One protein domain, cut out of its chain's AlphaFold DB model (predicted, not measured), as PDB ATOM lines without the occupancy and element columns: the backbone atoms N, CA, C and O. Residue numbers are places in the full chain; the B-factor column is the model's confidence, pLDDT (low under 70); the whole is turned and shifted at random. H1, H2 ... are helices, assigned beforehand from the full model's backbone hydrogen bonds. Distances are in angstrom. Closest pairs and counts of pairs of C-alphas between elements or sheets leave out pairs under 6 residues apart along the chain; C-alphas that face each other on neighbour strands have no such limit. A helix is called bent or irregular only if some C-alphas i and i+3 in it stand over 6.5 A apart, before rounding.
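This is residues 175 to 269 of the 331 residues of an uncharacterized protein of Roseburia intestinalis (UniProt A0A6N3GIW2). Four helices, H1 to H4, form an up-and-down bundle, each running against the one before, and the link between H1 and H2 loops out beyond one end. The printed part has 95 residues, no named strand, and is all helix in class. It is only just loose, close to compact, with a radius of gyration of the C-alphas of 15.3 A and spans of 53 by 24 by 18 A.

H1, residues 175 to 191, begins at C-alpha 175 (125.167, 241.392, 176.793) and is 24.2 A long. H2 is residues 217 to 228 and H3 residues 235 to 247. H4, residues 251 to 269, 24.5 A long, ends at C-alpha 269 (136.024, 246.950, 175.349); it is irregular, C-alphas 264 and 267 being 7.6 A apart.

H1 and H2 form a hairpin; H1 touches H2 with residues 188 to 191 alone, closest C-alphas Leu 191 and Leu 227, 6.2 A. H3 and H4 form another, closest C-alphas Ala 244 and Ala 253, 6.0 A. H1 and H3 are apart. Every O i to N i+4 pair is within hydrogen-bond range in H1, H2 and H3; 13 of 15 in H4.

The printed part has no cut. The H1 to H2 link is long, and residues 194 to 215 have pLDDT under 70.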
ATOM      1  N   TYR A 175     123.930 240.699 176.420       91.94
ATOM      2  CA  TYR A 175     125.167 241.392 176.793       91.94
ATOM      3  C   TYR A 175     125.755 240.926 178.141       91.94
ATOM      4  O   TYR A 175     126.667 241.568 178.653       91.94
ATOM      5  N   ASP A 176     125.231 239.867 178.776       92.62
ATOM      6  CA  ASP A 176     125.706 239.412 180.097       92.62
ATOM      7  C   ASP A 176     127.189 239.029 180.093       92.62
ATOM      8  O   ASP A 176     127.905 239.351 181.041       92.62
ATOM      9  N   GLU A 177     127.641 238.345 179.045       93.06
ATOM     10  CA  GLU A 177     129.033 237.922 178.885       93.06
ATOM     11  C   GLU A 177     129.958 239.132 178.754       93.06
ATOM     12  O   GLU A 177     130.798 239.348 179.625       93.06
ATOM     13  N   LEU A 178     129.678 240.000 177.780       93.94
ATOM     14  CA  LEU A 178     130.394 241.253 177.557       93.94
ATOM     15  C   LEU A 178     130.462 242.117 178.825       93.94
ATOM     16  O   LEU A 178     131.526 242.569 179.237       93.94
ATOM     17  N   ARG A 179     129.334 242.295 179.527       92.50
ATOM     18  CA  ARG A 179     129.299 243.020 180.806       92.50
ATOM     19  C   ARG A 179     130.182 242.377 181.873       92.50
ATOM     20  O   ARG A 179     130.727 243.095 182.703       92.50
ATOM     21  N   ASN A 180     130.272 241.050 181.923       92.38
ATOM     22  CA  ASN A 180     131.131 240.371 182.892       92.38
ATOM     23  C   ASN A 180     132.610 240.557 182.551       92.38
ATOM     24  O   ASN A 180     133.387 240.827 183.460       92.38
ATOM     25  N   GLU A 181     132.979 240.494 181.275       94.50
ATOM     26  CA  GLU A 181     134.347 240.761 180.824       94.50
ATOM     27  C   GLU A 181     134.784 242.189 181.154       94.50
ATOM     28  O   GLU A 181     135.841 242.390 181.748       94.50
ATOM     29  N   ILE A 182     133.934 243.187 180.885       93.44
ATOM     30  CA  ILE A 182     134.243 244.572 181.259       93.44
ATOM     31  C   ILE A 182     134.342 244.727 182.778       93.44
ATOM     32  O   ILE A 182     135.274 245.368 183.254       93.44
ATOM     33  N   LYS A 183     133.457 244.107 183.571       92.25
ATOM     34  CA  LYS A 183     133.586 244.119 185.043       92.25
ATOM     35  C   LYS A 183     134.920 243.551 185.512       92.25
ATOM     36  O   LYS A 183     135.519 244.126 186.417       92.25
ATOM     37  N   GLU A 184     135.360 242.437 184.934       93.81
ATOM     38  CA  GLU A 184     136.651 241.828 185.261       93.81
ATOM     39  C   GLU A 184     137.807 242.753 184.892       93.81
ATOM     40  O   GLU A 184     138.668 243.002 185.733       93.81
ATOM     41  N   TYR A 185     137.783 243.336 183.689       93.19
ATOM     42  CA  TYR A 185     138.762 244.334 183.269       93.19
ATOM     43  C   TYR A 185     138.852 245.492 184.271       93.19
ATOM     44  O   TYR A 185     139.940 245.799 184.760       93.19
ATOM     45  N   ILE A 186     137.716 246.100 184.633       91.00
ATOM     46  CA  ILE A 186     137.669 247.209 185.595       91.00
ATOM     47  C   ILE A 186     138.220 246.795 186.955       91.00
ATOM     48  O   ILE A 186     139.058 247.511 187.503       91.00
ATOM     49  N   LEU A 187     137.819 245.631 187.466       89.88
ATOM     50  CA  LEU A 187     138.306 245.108 188.740       89.88
ATOM     51  C   LEU A 187     139.828 244.908 188.730       89.88
ATOM     52  O   LEU A 187     140.507 245.314 189.671       89.88
ATOM     53  N   ILE A 188     140.377 244.324 187.661       90.62
ATOM     54  CA  ILE A 188     141.826 244.135 187.508       90.62
ATOM     55  C   ILE A 188     142.532 245.485 187.484       90.62
ATOM     56  O   ILE A 188     143.520 245.666 188.198       90.62
ATOM     57  N   GLN A 189     142.032 246.442 186.694       88.38
ATOM     58  CA  GLN A 189     142.633 247.770 186.647       88.38
ATOM     59  C   GLN A 189     142.653 248.382 188.048       88.38
ATOM     60  O   GLN A 189     143.733 248.772 188.477       88.38
ATOM     61  N   GLU A 190     141.527 248.390 188.775       83.94
ATOM     62  CA  GLU A 190     141.400 248.928 190.140       83.94
ATOM     63  C   GLU A 190     142.366 248.293 191.145       83.94
ATOM     64  O   GLU A 190     143.026 249.015 191.897       83.94
ATOM     65  N   LEU A 191     142.463 246.963 191.155       84.38
ATOM     66  CA  LEU A 191     143.276 246.215 192.117       84.38
ATOM     67  C   LEU A 191     144.777 246.312 191.831       84.38
ATOM     68  O   LEU A 191     145.573 246.379 192.769       84.38
ATOM     69  N   CYS A 192     145.164 246.377 190.556       83.56
ATOM     70  CA  CYS A 192     146.546 246.635 190.140       83.56
ATOM     71  C   CYS A 192     146.943 248.114 190.260       83.56
ATOM     72  O   CYS A 192     148.091 248.488 190.016       83.56
ATOM     73  N   GLY A 193     145.990 248.969 190.613       74.00
ATOM     74  CA  GLY A 193     146.172 250.392 190.768       74.00
ATOM     75  C   GLY A 193     146.936 250.823 191.991       74.00
ATOM     76  O   GLY A 193     146.493 250.642 193.121       74.00
ATOM     77  N   PHE A 194     148.025 251.536 191.750       60.09
ATOM     78  CA  PHE A 194     148.941 251.969 192.800       60.09
ATOM     79  C   PHE A 194     148.717 253.366 193.344       60.09
ATOM     80  O   PHE A 194     149.403 253.774 194.275       60.09
ATOM     81  N   ASP A 195     147.720 254.074 192.831       55.78
ATOM     82  CA  ASP A 195     147.340 255.374 193.384       55.78
ATOM     83  C   ASP A 195     146.658 255.251 194.758       55.78
ATOM     84  O   ASP A 195     146.350 256.261 195.373       55.78
ATOM     85  N   ASN A 196     146.422 254.014 195.215       46.38
ATOM     86  CA  ASN A 196     145.912 253.650 196.536       46.38
ATOM     87  C   ASN A 196     147.010 253.272 197.538       46.38
ATOM     88  O   ASN A 196     146.681 252.882 198.657       46.38
ATOM     89  N   ILE A 197     148.292 253.294 197.158       47.47
ATOM     90  CA  ILE A 197     149.323 252.905 198.112       47.47
ATOM     91  C   ILE A 197     149.592 254.066 199.053       47.47
ATOM     92  O   ILE A 197     150.252 255.033 198.675       47.47
ATOM     93  N   ASP A 198     149.130 253.899 200.291       44.03
ATOM     94  CA  ASP A 198     149.543 254.705 201.427       44.03
ATOM     95  C   ASP A 198     151.065 254.891 201.410       44.03
ATOM     96  O   ASP A 198     151.879 253.966 201.531       44.03
ATOM     97  N   GLU A 199     151.426 256.145 201.192       41.16
ATOM     98  CA  GLU A 199     152.764 256.660 201.025       41.16
ATOM     99  C   GLU A 199     153.614 256.374 202.269       41.16
ATOM    100  O   GLU A 199     153.469 257.016 203.310       41.16
ATOM    101  N   CYS A 200     154.586 255.466 202.173       39.25
ATOM    102  CA  CYS A 200     155.669 255.447 203.150       39.25
ATOM    103  C   CYS A 200     156.787 256.388 202.704       39.25
ATOM    104  O   CYS A 200     157.546 256.129 201.771       39.25
ATOM    105  N   TYR A 201     156.884 257.502 203.424       42.62
ATOM    106  CA  TYR A 201     157.949 258.491 203.365       42.62
ATOM    107  C   TYR A 201     159.345 257.842 203.442       42.62
ATOM    108  O   TYR A 201     159.809 257.457 204.518       42.62
ATOM    109  N   ASN A 202     160.067 257.759 202.319       44.44
ATOM    110  CA  ASN A 202     161.475 257.369 202.338       44.44
ATOM    111  C   ASN A 202     162.372 258.615 202.384       44.44
ATOM    112  O   ASN A 202     162.715 259.210 201.361       44.44
ATOM    113  N   LYS A 203     162.794 258.974 203.600       42.88
ATOM    114  CA  LYS A 203     163.674 260.117 203.920       42.88
ATOM    115  C   LYS A 203     165.016 260.104 203.159       42.88
ATOM    116  O   LYS A 203     165.688 261.129 203.108       42.88
ATOM    117  N   ASN A 204     165.384 258.964 202.561       48.72
ATOM    118  CA  ASN A 204     166.685 258.716 201.943       48.72
ATOM    119  C   ASN A 204     166.633 258.488 200.416       48.72
ATOM    120  O   ASN A 204     167.689 258.332 199.809       48.72
ATOM    121  N   ALA A 205     165.451 258.458 199.781       49.09
ATOM    122  CA  ALA A 205     165.309 258.056 198.368       49.09
ATOM    123  C   ALA A 205     165.342 259.206 197.340       49.09
ATOM    124  O   ALA A 205     165.313 258.948 196.138       49.09
ATOM    125  N   GLY A 206     165.412 260.467 197.775       45.47
ATOM    126  CA  GLY A 206     165.401 261.630 196.883       45.47
ATOM    127  C   GLY A 206     166.684 262.455 196.952       45.47
ATOM    128  O   GLY A 206     167.237 262.689 198.028       45.47
ATOM    129  N   LYS A 207     167.128 262.995 195.807       47.91
ATOM    130  CA  LYS A 207     167.934 264.229 195.812       47.91
ATOM    131  C   LYS A 207     167.137 265.283 196.594       47.91
ATOM    132  O   LYS A 207     165.934 265.400 196.369       47.91
ATOM    133  N   LYS A 208     167.790 266.017 197.510       42.59
ATOM    134  CA  LYS A 208     167.191 267.096 198.326       42.59
ATOM    135  C   LYS A 208     166.104 267.850 197.538       42.59
ATOM    136  O   LYS A 208     166.443 268.580 196.613       42.59
ATOM    137  N   GLY A 209     164.838 267.679 197.919       44.41
ATOM    138  CA  GLY A 209     163.718 268.484 197.414       44.41
ATOM    139  C   GLY A 209     162.627 267.746 196.633       44.41
ATOM    140  O   GLY A 209     161.529 268.281 196.576       44.41
ATOM    141  N   ASN A 210     162.863 266.534 196.114       41.75
ATOM    142  CA  ASN A 210     161.824 265.764 195.413       41.75
ATOM    143  C   ASN A 210     161.480 264.479 196.185       41.75
ATOM    144  O   ASN A 210     162.298 263.553 196.190       41.75
ATOM    145  N   PRO A 211     160.317 264.400 196.862       45.50
ATOM    146  CA  PRO A 211     159.858 263.153 197.463       45.50
ATOM    147  C   PRO A 211     159.600 262.106 196.368       45.50
ATOM    148  O   PRO A 211     158.949 262.397 195.369       45.50
ATOM    149  N   SER A 212     160.115 260.889 196.564       48.78
ATOM    150  CA  SER A 212     159.749 259.714 195.764       48.78
ATOM    151  C   SER A 212     158.898 258.794 196.625       48.78
ATOM    152  O   SER A 212     159.374 258.277 197.638       48.78
ATOM    153  N   TYR A 213     157.647 258.605 196.221       55.62
ATOM    154  CA  TYR A 213     156.699 257.696 196.855       55.62
ATOM    155  C   TYR A 213     156.975 256.266 196.385       55.62
ATOM    156  O   TYR A 213     157.047 256.012 195.181       55.62
ATOM    157  N   VAL A 214     157.189 255.340 197.325       60.66
ATOM    158  CA  VAL A 214     157.472 253.931 197.019       60.66
ATOM    159  C   VAL A 214     156.546 253.042 197.858       60.66
ATOM    160  O   VAL A 214     156.496 253.238 199.074       60.66
ATOM    161  N   PRO A 215     155.838 252.072 197.251       67.00
ATOM    162  CA  PRO A 215     155.052 251.086 197.981       67.00
ATOM    163  C   PRO A 215     155.845 250.360 199.059       67.00
ATOM    164  O   PRO A 215     157.000 249.985 198.840       67.00
ATOM    165  N   THR A 216     155.198 250.052 200.181       74.44
ATOM    166  CA  THR A 216     155.728 249.057 201.117       74.44
ATOM    167  C   THR A 216     155.508 247.645 200.578       74.44
ATOM    168  O   THR A 216     154.564 247.382 199.830       74.44
ATOM    169  N   ALA A 217     156.354 246.704 200.997       80.00
ATOM    170  CA  ALA A 217     156.136 245.288 200.709       80.00
ATOM    171  C   ALA A 217     154.794 244.788 201.280       80.00
ATOM    172  O   ALA A 217     154.146 243.944 200.675       80.00
ATOM    173  N   GLU A 218     154.357 245.321 202.425       81.50
ATOM    174  CA  GLU A 218     153.047 245.021 203.012       81.50
ATOM    175  C   GLU A 218     151.901 245.459 202.092       81.50
ATOM    176  O   GLU A 218     151.030 244.650 201.787       81.50
ATOM    177  N   ALA A 219     151.941 246.690 201.569       78.06
ATOM    178  CA  ALA A 219     150.939 247.176 200.623       78.06
ATOM    179  C   ALA A 219     150.893 246.303 199.361       78.06
ATOM    180  O   ALA A 219     149.819 245.870 198.951       78.06
ATOM    181  N   LEU A 220     152.051 245.976 198.779       83.56
ATOM    182  CA  LEU A 220     152.115 245.114 197.595       83.56
ATOM    183  C   LEU A 220     151.551 243.708 197.859       83.56
ATOM    184  O   LEU A 220     150.825 243.177 197.022       83.56
ATOM    185  N   ASN A 221     151.831 243.120 199.027       86.62
ATOM    186  CA  ASN A 221     151.255 241.830 199.415       86.62
ATOM    187  C   ASN A 221     149.736 241.916 199.627       86.62
ATOM    188  O   ASN A 221     149.021 241.025 199.185       86.62
ATOM    189  N   ASN A 222     149.228 243.000 200.219       85.06
ATOM    190  CA  ASN A 222     147.785 243.205 200.367       85.06
ATOM    191  C   ASN A 222     147.085 243.308 199.003       85.06
ATOM    192  O   ASN A 222     146.051 242.676 198.798       85.06
ATOM    193  N   HIS A 223     147.661 244.050 198.051       84.06
ATOM    194  CA  HIS A 223     147.150 244.122 196.677       84.06
ATOM    195  C   HIS A 223     147.192 242.759 195.974       84.06
ATOM    196  O   HIS A 223     146.224 242.381 195.313       84.06
ATOM    197  N   ARG A 224     148.278 241.992 196.151       89.69
ATOM    198  CA  ARG A 224     148.386 240.619 195.634       89.69
ATOM    199  C   ARG A 224     147.247 239.760 196.171       89.69
ATOM    200  O   ARG A 224     146.556 239.118 195.390       89.69
ATOM    201  N   ASP A 225     147.039 239.766 197.484       89.81
ATOM    202  CA  ASP A 225     146.033 238.930 198.135       89.81
ATOM    203  C   ASP A 225     144.611 239.329 197.714       89.81
ATOM    204  O   ASP A 225     143.766 238.461 197.504       89.81
ATOM    205  N   GLN A 226     144.335 240.624 197.524       89.44
ATOM    206  CA  GLN A 226     143.060 241.081 196.960       89.44
ATOM    207  C   GLN A 226     142.846 240.560 195.536       89.44
ATOM    208  O   GLN A 226     141.752 240.095 195.225       89.44
ATOM    209  N   LEU A 227     143.880 240.607 194.692       88.75
ATOM    210  CA  LEU A 227     143.794 240.142 193.310       88.75
ATOM    211  C   LEU A 227     143.690 238.610 193.211       88.75
ATOM    212  O   LEU A 227     142.917 238.119 192.399       88.75
ATOM    213  N   TYR A 228     144.375 237.856 194.079       87.38
ATOM    214  CA  TYR A 228     144.266 236.386 194.165       87.38
ATOM    215  C   TYR A 228     142.869 235.928 194.568       87.38
ATOM    216  O   TYR A 228     142.382 234.899 194.113       87.38
ATOM    217  N   ASN A 229     142.235 236.681 195.464       88.69
ATOM    218  CA  ASN A 229     140.902 236.362 195.958       88.69
ATOM    219  C   ASN A 229     139.789 236.987 195.100       88.69
ATOM    220  O   ASN A 229     138.607 236.783 195.392       88.69
ATOM    221  N   ALA A 230     140.137 237.760 194.066       89.00
ATOM    222  CA  ALA A 230     139.171 238.342 193.149       89.00
ATOM    223  C   ALA A 230     138.511 237.246 192.304       89.00
ATOM    224  O   ALA A 230     139.155 236.314 191.825       89.00
ATOM    225  N   ILE A 231     137.201 237.367 192.087       87.19
ATOM    226  CA  ILE A 231     136.461 236.426 191.244       87.19
ATOM    227  C   ILE A 231     136.708 236.798 189.777       87.19
ATOM    228  O   ILE A 231     135.923 237.534 189.183       87.19
ATOM    229  N   ILE A 232     137.801 236.286 189.210       90.44
ATOM    230  CA  ILE A 232     138.104 236.345 187.775       90.44
ATOM    231  C   ILE A 232     137.632 235.030 187.152       90.44
ATOM    232  O   ILE A 232     138.214 233.974 187.400       90.44
ATOM    233  N   LYS A 233     136.530 235.059 186.393       87.12
ATOM    234  CA  LYS A 233     135.959 233.854 185.766       87.12
ATOM    235  C   LYS A 233     136.780 233.413 184.569       87.12
ATOM    236  O   LYS A 233     136.797 232.223 184.250       87.12
ATOM    237  N   ASN A 234     137.423 234.359 183.892       90.06
ATOM    238  CA  ASN A 234     138.271 234.045 182.766       90.06
ATOM    239  C   ASN A 234     139.524 233.279 183.215       90.06
ATOM    240  O   ASN A 234     140.373 233.801 183.936       90.06
ATOM    241  N   ARG A 235     139.641 232.023 182.772       91.06
ATOM    242  CA  ARG A 235     140.721 231.128 183.192       91.06
ATOM    243  C   ARG A 235     142.103 231.611 182.747       91.06
ATOM    244  O   ARG A 235     143.046 231.491 183.519       91.06
ATOM    245  N   GLU A 236     142.223 232.120 181.525       91.69
ATOM    246  CA  GLU A 236     143.508 232.568 180.976       91.69
ATOM    247  C   GLU A 236     144.020 233.780 181.754       91.69
ATOM    248  O   GLU A 236     145.129 233.750 182.284       91.69
ATOM    249  N   MET A 237     143.167 234.792 181.938       93.62
ATOM    250  CA  MET A 237     143.511 235.976 182.725       93.62
ATOM    251  C   MET A 237     143.844 235.618 184.183       93.62
ATOM    252  O   MET A 237     144.810 236.133 184.746       93.62
ATOM    253  N   HIS A 238     143.089 234.696 184.786       92.69
ATOM    254  CA  HIS A 238     143.368 234.188 186.129       92.69
ATOM    255  C   HIS A 238     144.753 233.521 186.215       92.69
ATOM    256  O   HIS A 238     145.538 233.828 187.110       92.69
ATOM    257  N   GLU A 239     145.096 232.627 185.283       92.19
ATOM    258  CA  GLU A 239     146.416 231.982 185.247       92.19
ATOM    259  C   GLU A 239     147.549 233.007 185.039       92.19
ATOM    260  O   GLU A 239     148.577 232.922 185.713       92.19
ATOM    261  N   MET A 240     147.362 234.013 184.175       91.75
ATOM    262  CA  MET A 240     148.344 235.086 183.952       91.75
ATOM    263  C   MET A 240     148.626 235.896 185.224       91.75
ATOM    264  O   MET A 240     149.789 236.141 185.551       91.75
ATOM    265  N   ILE A 241     147.577 236.265 185.964       92.75
ATOM    266  CA  ILE A 241     147.681 236.989 187.240       92.75
ATOM    267  C   ILE A 241     148.503 236.191 188.255       92.75
ATOM    268  O   ILE A 241     149.455 236.722 188.833       92.75
ATOM    269  N   HIS A 242     148.150 234.920 188.460       91.62
ATOM    270  CA  HIS A 242     148.824 234.059 189.430       91.62
ATOM    271  C   HIS A 242     150.290 233.831 189.059       91.62
ATOM    272  O   HIS A 242     151.174 234.023 189.887       91.62
ATOM    273  N   ASN A 243     150.578 233.524 187.792       91.56
ATOM    274  CA  ASN A 243     151.952 233.327 187.332       91.56
ATOM    275  C   ASN A 243     152.820 234.578 187.535       91.56
ATOM    276  O   ASN A 243     153.976 234.468 187.947       91.56
ATOM    277  N   ALA A 244     152.278 235.769 187.259       89.75
ATOM    278  CA  ALA A 244     153.003 237.019 187.452       89.75
ATOM    279  C   ALA A 244     153.350 237.243 188.934       89.75
ATOM    280  O   ALA A 244     154.504 237.509 189.267       89.75
ATOM    281  N   LEU A 245     152.373 237.079 189.822       89.38
ATOM    282  CA  LEU A 245     152.499 237.401 191.244       89.38
ATOM    283  C   LEU A 245     153.170 236.313 192.093       89.38
ATOM    284  O   LEU A 245     153.774 236.646 193.112       89.38
ATOM    285  N   ASP A 246     153.126 235.045 191.677       89.38
ATOM    286  CA  ASP A 246     153.945 233.977 192.266       89.38
ATOM    287  C   ASP A 246     155.437 234.203 191.968       89.38
ATOM    288  O   ASP A 246     156.304 233.802 192.748       89.38
ATOM    289  N   SER A 247     155.746 234.851 190.836       85.38
ATOM    290  CA  SER A 247     157.120 235.107 190.397       85.38
ATOM    291  C   SER A 247     157.735 236.370 191.007       85.38
ATOM    292  O   SER A 247     158.900 236.353 191.411       85.38
ATOM    293  N   ASP A 248     156.969 237.460 191.077       86.56
ATOM    294  CA  ASP A 248     157.436 238.767 191.529       86.56
ATOM    295  C   ASP A 248     156.265 239.614 192.040       86.56
ATOM    296  O   ASP A 248     155.322 239.924 191.312       86.56
ATOM    297  N   VAL A 249     156.347 240.051 193.294       88.44
ATOM    298  CA  VAL A 249     155.368 240.959 193.897       88.44
ATOM    299  C   VAL A 249     155.956 242.371 193.865       88.44
ATOM    300  O   VAL A 249     156.476 242.878 194.860       88.44
ATOM    301  N   SER A 250     155.906 243.005 192.688       85.75
ATOM    302  CA  SER A 250     156.469 244.340 192.442       85.75
ATOM    303  C   SER A 250     155.549 245.223 191.607       85.75
ATOM    304  O   SER A 250     154.719 244.733 190.851       85.75
ATOM    305  N   ILE A 251     155.754 246.545 191.656       81.75
ATOM    306  CA  ILE A 251     155.019 247.512 190.816       81.75
ATOM    307  C   ILE A 251     155.014 247.102 189.337       81.75
ATOM    308  O   ILE A 251     154.017 247.273 188.639       81.75
ATOM    309  N   ASN A 252     156.135 246.570 188.850       84.25
ATOM    310  CA  ASN A 252     156.256 246.177 187.454       84.25
ATOM    311  C   ASN A 252     155.391 244.956 187.135       84.25
ATOM    312  O   ASN A 252     154.785 244.936 186.069       84.25
ATOM    313  N   ALA A 253     155.274 243.990 188.051       88.56
ATOM    314  CA  ALA A 253     154.394 242.838 187.871       88.56
ATOM    315  C   ALA A 253     152.929 243.271 187.706       88.56
ATOM    316  O   ALA A 253     152.286 242.913 186.725       88.56
ATOM    317  N   PHE A 254     152.424 244.141 188.581       88.19
ATOM    318  CA  PHE A 254     151.056 244.660 188.469       88.19
ATOM    319  C   PHE A 254     150.846 245.539 187.221       88.19
ATOM    320  O   PHE A 254     149.803 245.448 186.581       88.19
ATOM    321  N   ARG A 255     151.840 246.345 186.810       85.69
ATOM    322  CA  ARG A 255     151.780 247.085 185.531       85.69
ATOM    323  C   ARG A 255     151.718 246.151 184.325       85.69
ATOM    324  O   ARG A 255     151.011 246.446 183.365       85.69
ATOM    325  N   ASN A 256     152.449 245.040 184.367       89.00
ATOM    326  CA  ASN A 256     152.387 244.024 183.322       89.00
ATOM    327  C   ASN A 256     151.004 243.371 183.291       89.00
ATOM    328  O   ASN A 256     150.417 243.311 182.220       89.00
ATOM    329  N   ILE A 257     150.426 243.029 184.448       91.81
ATOM    330  CA  ILE A 257     149.046 242.525 184.534       91.81
ATOM    331  C   ILE A 257     148.050 243.522 183.925       91.81
ATOM    332  O   ILE A 257     147.169 243.119 183.173       91.81
ATOM    333  N   GLN A 258     148.186 244.827 184.196       89.88
ATOM    334  CA  GLN A 258     147.318 245.843 183.582       89.88
ATOM    335  C   GLN A 258     147.437 245.866 182.058       89.88
ATOM    336  O   GLN A 258     146.421 245.997 181.381       89.88
ATOM    337  N   LYS A 259     148.660 245.745 181.530       90.44
ATOM    338  CA  LYS A 259     148.926 245.702 180.088       90.44
ATOM    339  C   LYS A 259     148.387 244.422 179.451       90.44
ATOM    340  O   LYS A 259     147.858 244.461 178.345       90.44
ATOM    341  N   ASP A 260     148.526 243.298 180.137       93.00
ATOM    342  CA  ASP A 260     147.997 242.017 179.692       93.00
ATOM    343  C   ASP A 260     146.469 242.060 179.647       93.00
ATOM    344  O   ASP A 260     145.883 241.701 178.631       93.00
ATOM    345  N   ALA A 261     145.835 242.624 180.678       92.75
ATOM    346  CA  ALA A 261     144.398 242.864 180.699       92.75
ATOM    347  C   ALA A 261     143.947 243.834 179.594       92.75
ATOM    348  O   ALA A 261     142.918 243.593 178.969       92.75
ATOM    349  N   ASP A 262     144.709 244.899 179.309       92.12
ATOM    350  CA  ASP A 262     144.403 245.794 178.183       92.12
ATOM    351  C   ASP A 262     144.357 245.034 176.865       92.12
ATOM    352  O   ASP A 262     143.427 245.224 176.095       92.12
ATOM    353  N   ASN A 263     145.346 244.173 176.607       93.19
ATOM    354  CA  ASN A 263     145.397 243.390 175.377       93.19
ATOM    355  C   ASN A 263     144.289 242.336 175.336       93.19
ATOM    356  O   ASN A 263     143.683 242.136 174.287       93.19
ATOM    357  N   TYR A 264     144.037 241.672 176.466       93.94
ATOM    358  CA  TYR A 264     143.071 240.586 176.574       93.94
ATOM    359  C   TYR A 264     141.641 241.070 176.334       93.94
ATOM    360  O   TYR A 264     140.925 240.529 175.497       93.94
ATOM    361  N   TYR A 265     141.242 242.127 177.042       94.56
ATOM    362  CA  TYR A 265     139.873 242.633 177.014       94.56
ATOM    363  C   TYR A 265     139.641 243.689 175.926       94.56
ATOM    364  O   TYR A 265     138.529 244.195 175.817       94.56
ATOM    365  N   PHE A 266     140.648 244.043 175.114       93.62
ATOM    366  CA  PHE A 266     140.541 245.137 174.141       93.62
ATOM    367  C   PHE A 266     139.339 244.996 173.198       93.62
ATOM    368  O   PHE A 266     138.591 245.954 173.003       93.62
ATOM    369  N   GLU A 267     139.147 243.812 172.618       93.50
ATOM    370  CA  GLU A 267     138.057 243.588 171.666       93.50
ATOM    371  C   GLU A 267     136.689 243.695 172.342       93.50
ATOM    372  O   GLU A 267     135.814 244.390 171.830       93.50
ATOM    373  N   SER A 268     136.544 243.127 173.539       95.00
ATOM    374  CA  SER A 268     135.352 243.272 174.375       95.00
ATOM    375  C   SER A 268     135.101 244.735 174.747       95.00
ATOM    376  O   SER A 268     133.974 245.207 174.710       95.00
ATOM    377  N   ILE A 269     136.140 245.511 175.062       94.00
ATOM    378  CA  ILE A 269     136.024 246.950 175.349       94.00
ATOM    379  C   ILE A 269     135.513 247.710 174.121       94.00
ATOM    380  O   ILE A 269     134.630 248.564 174.235       94.00
TER     381      ILE A 269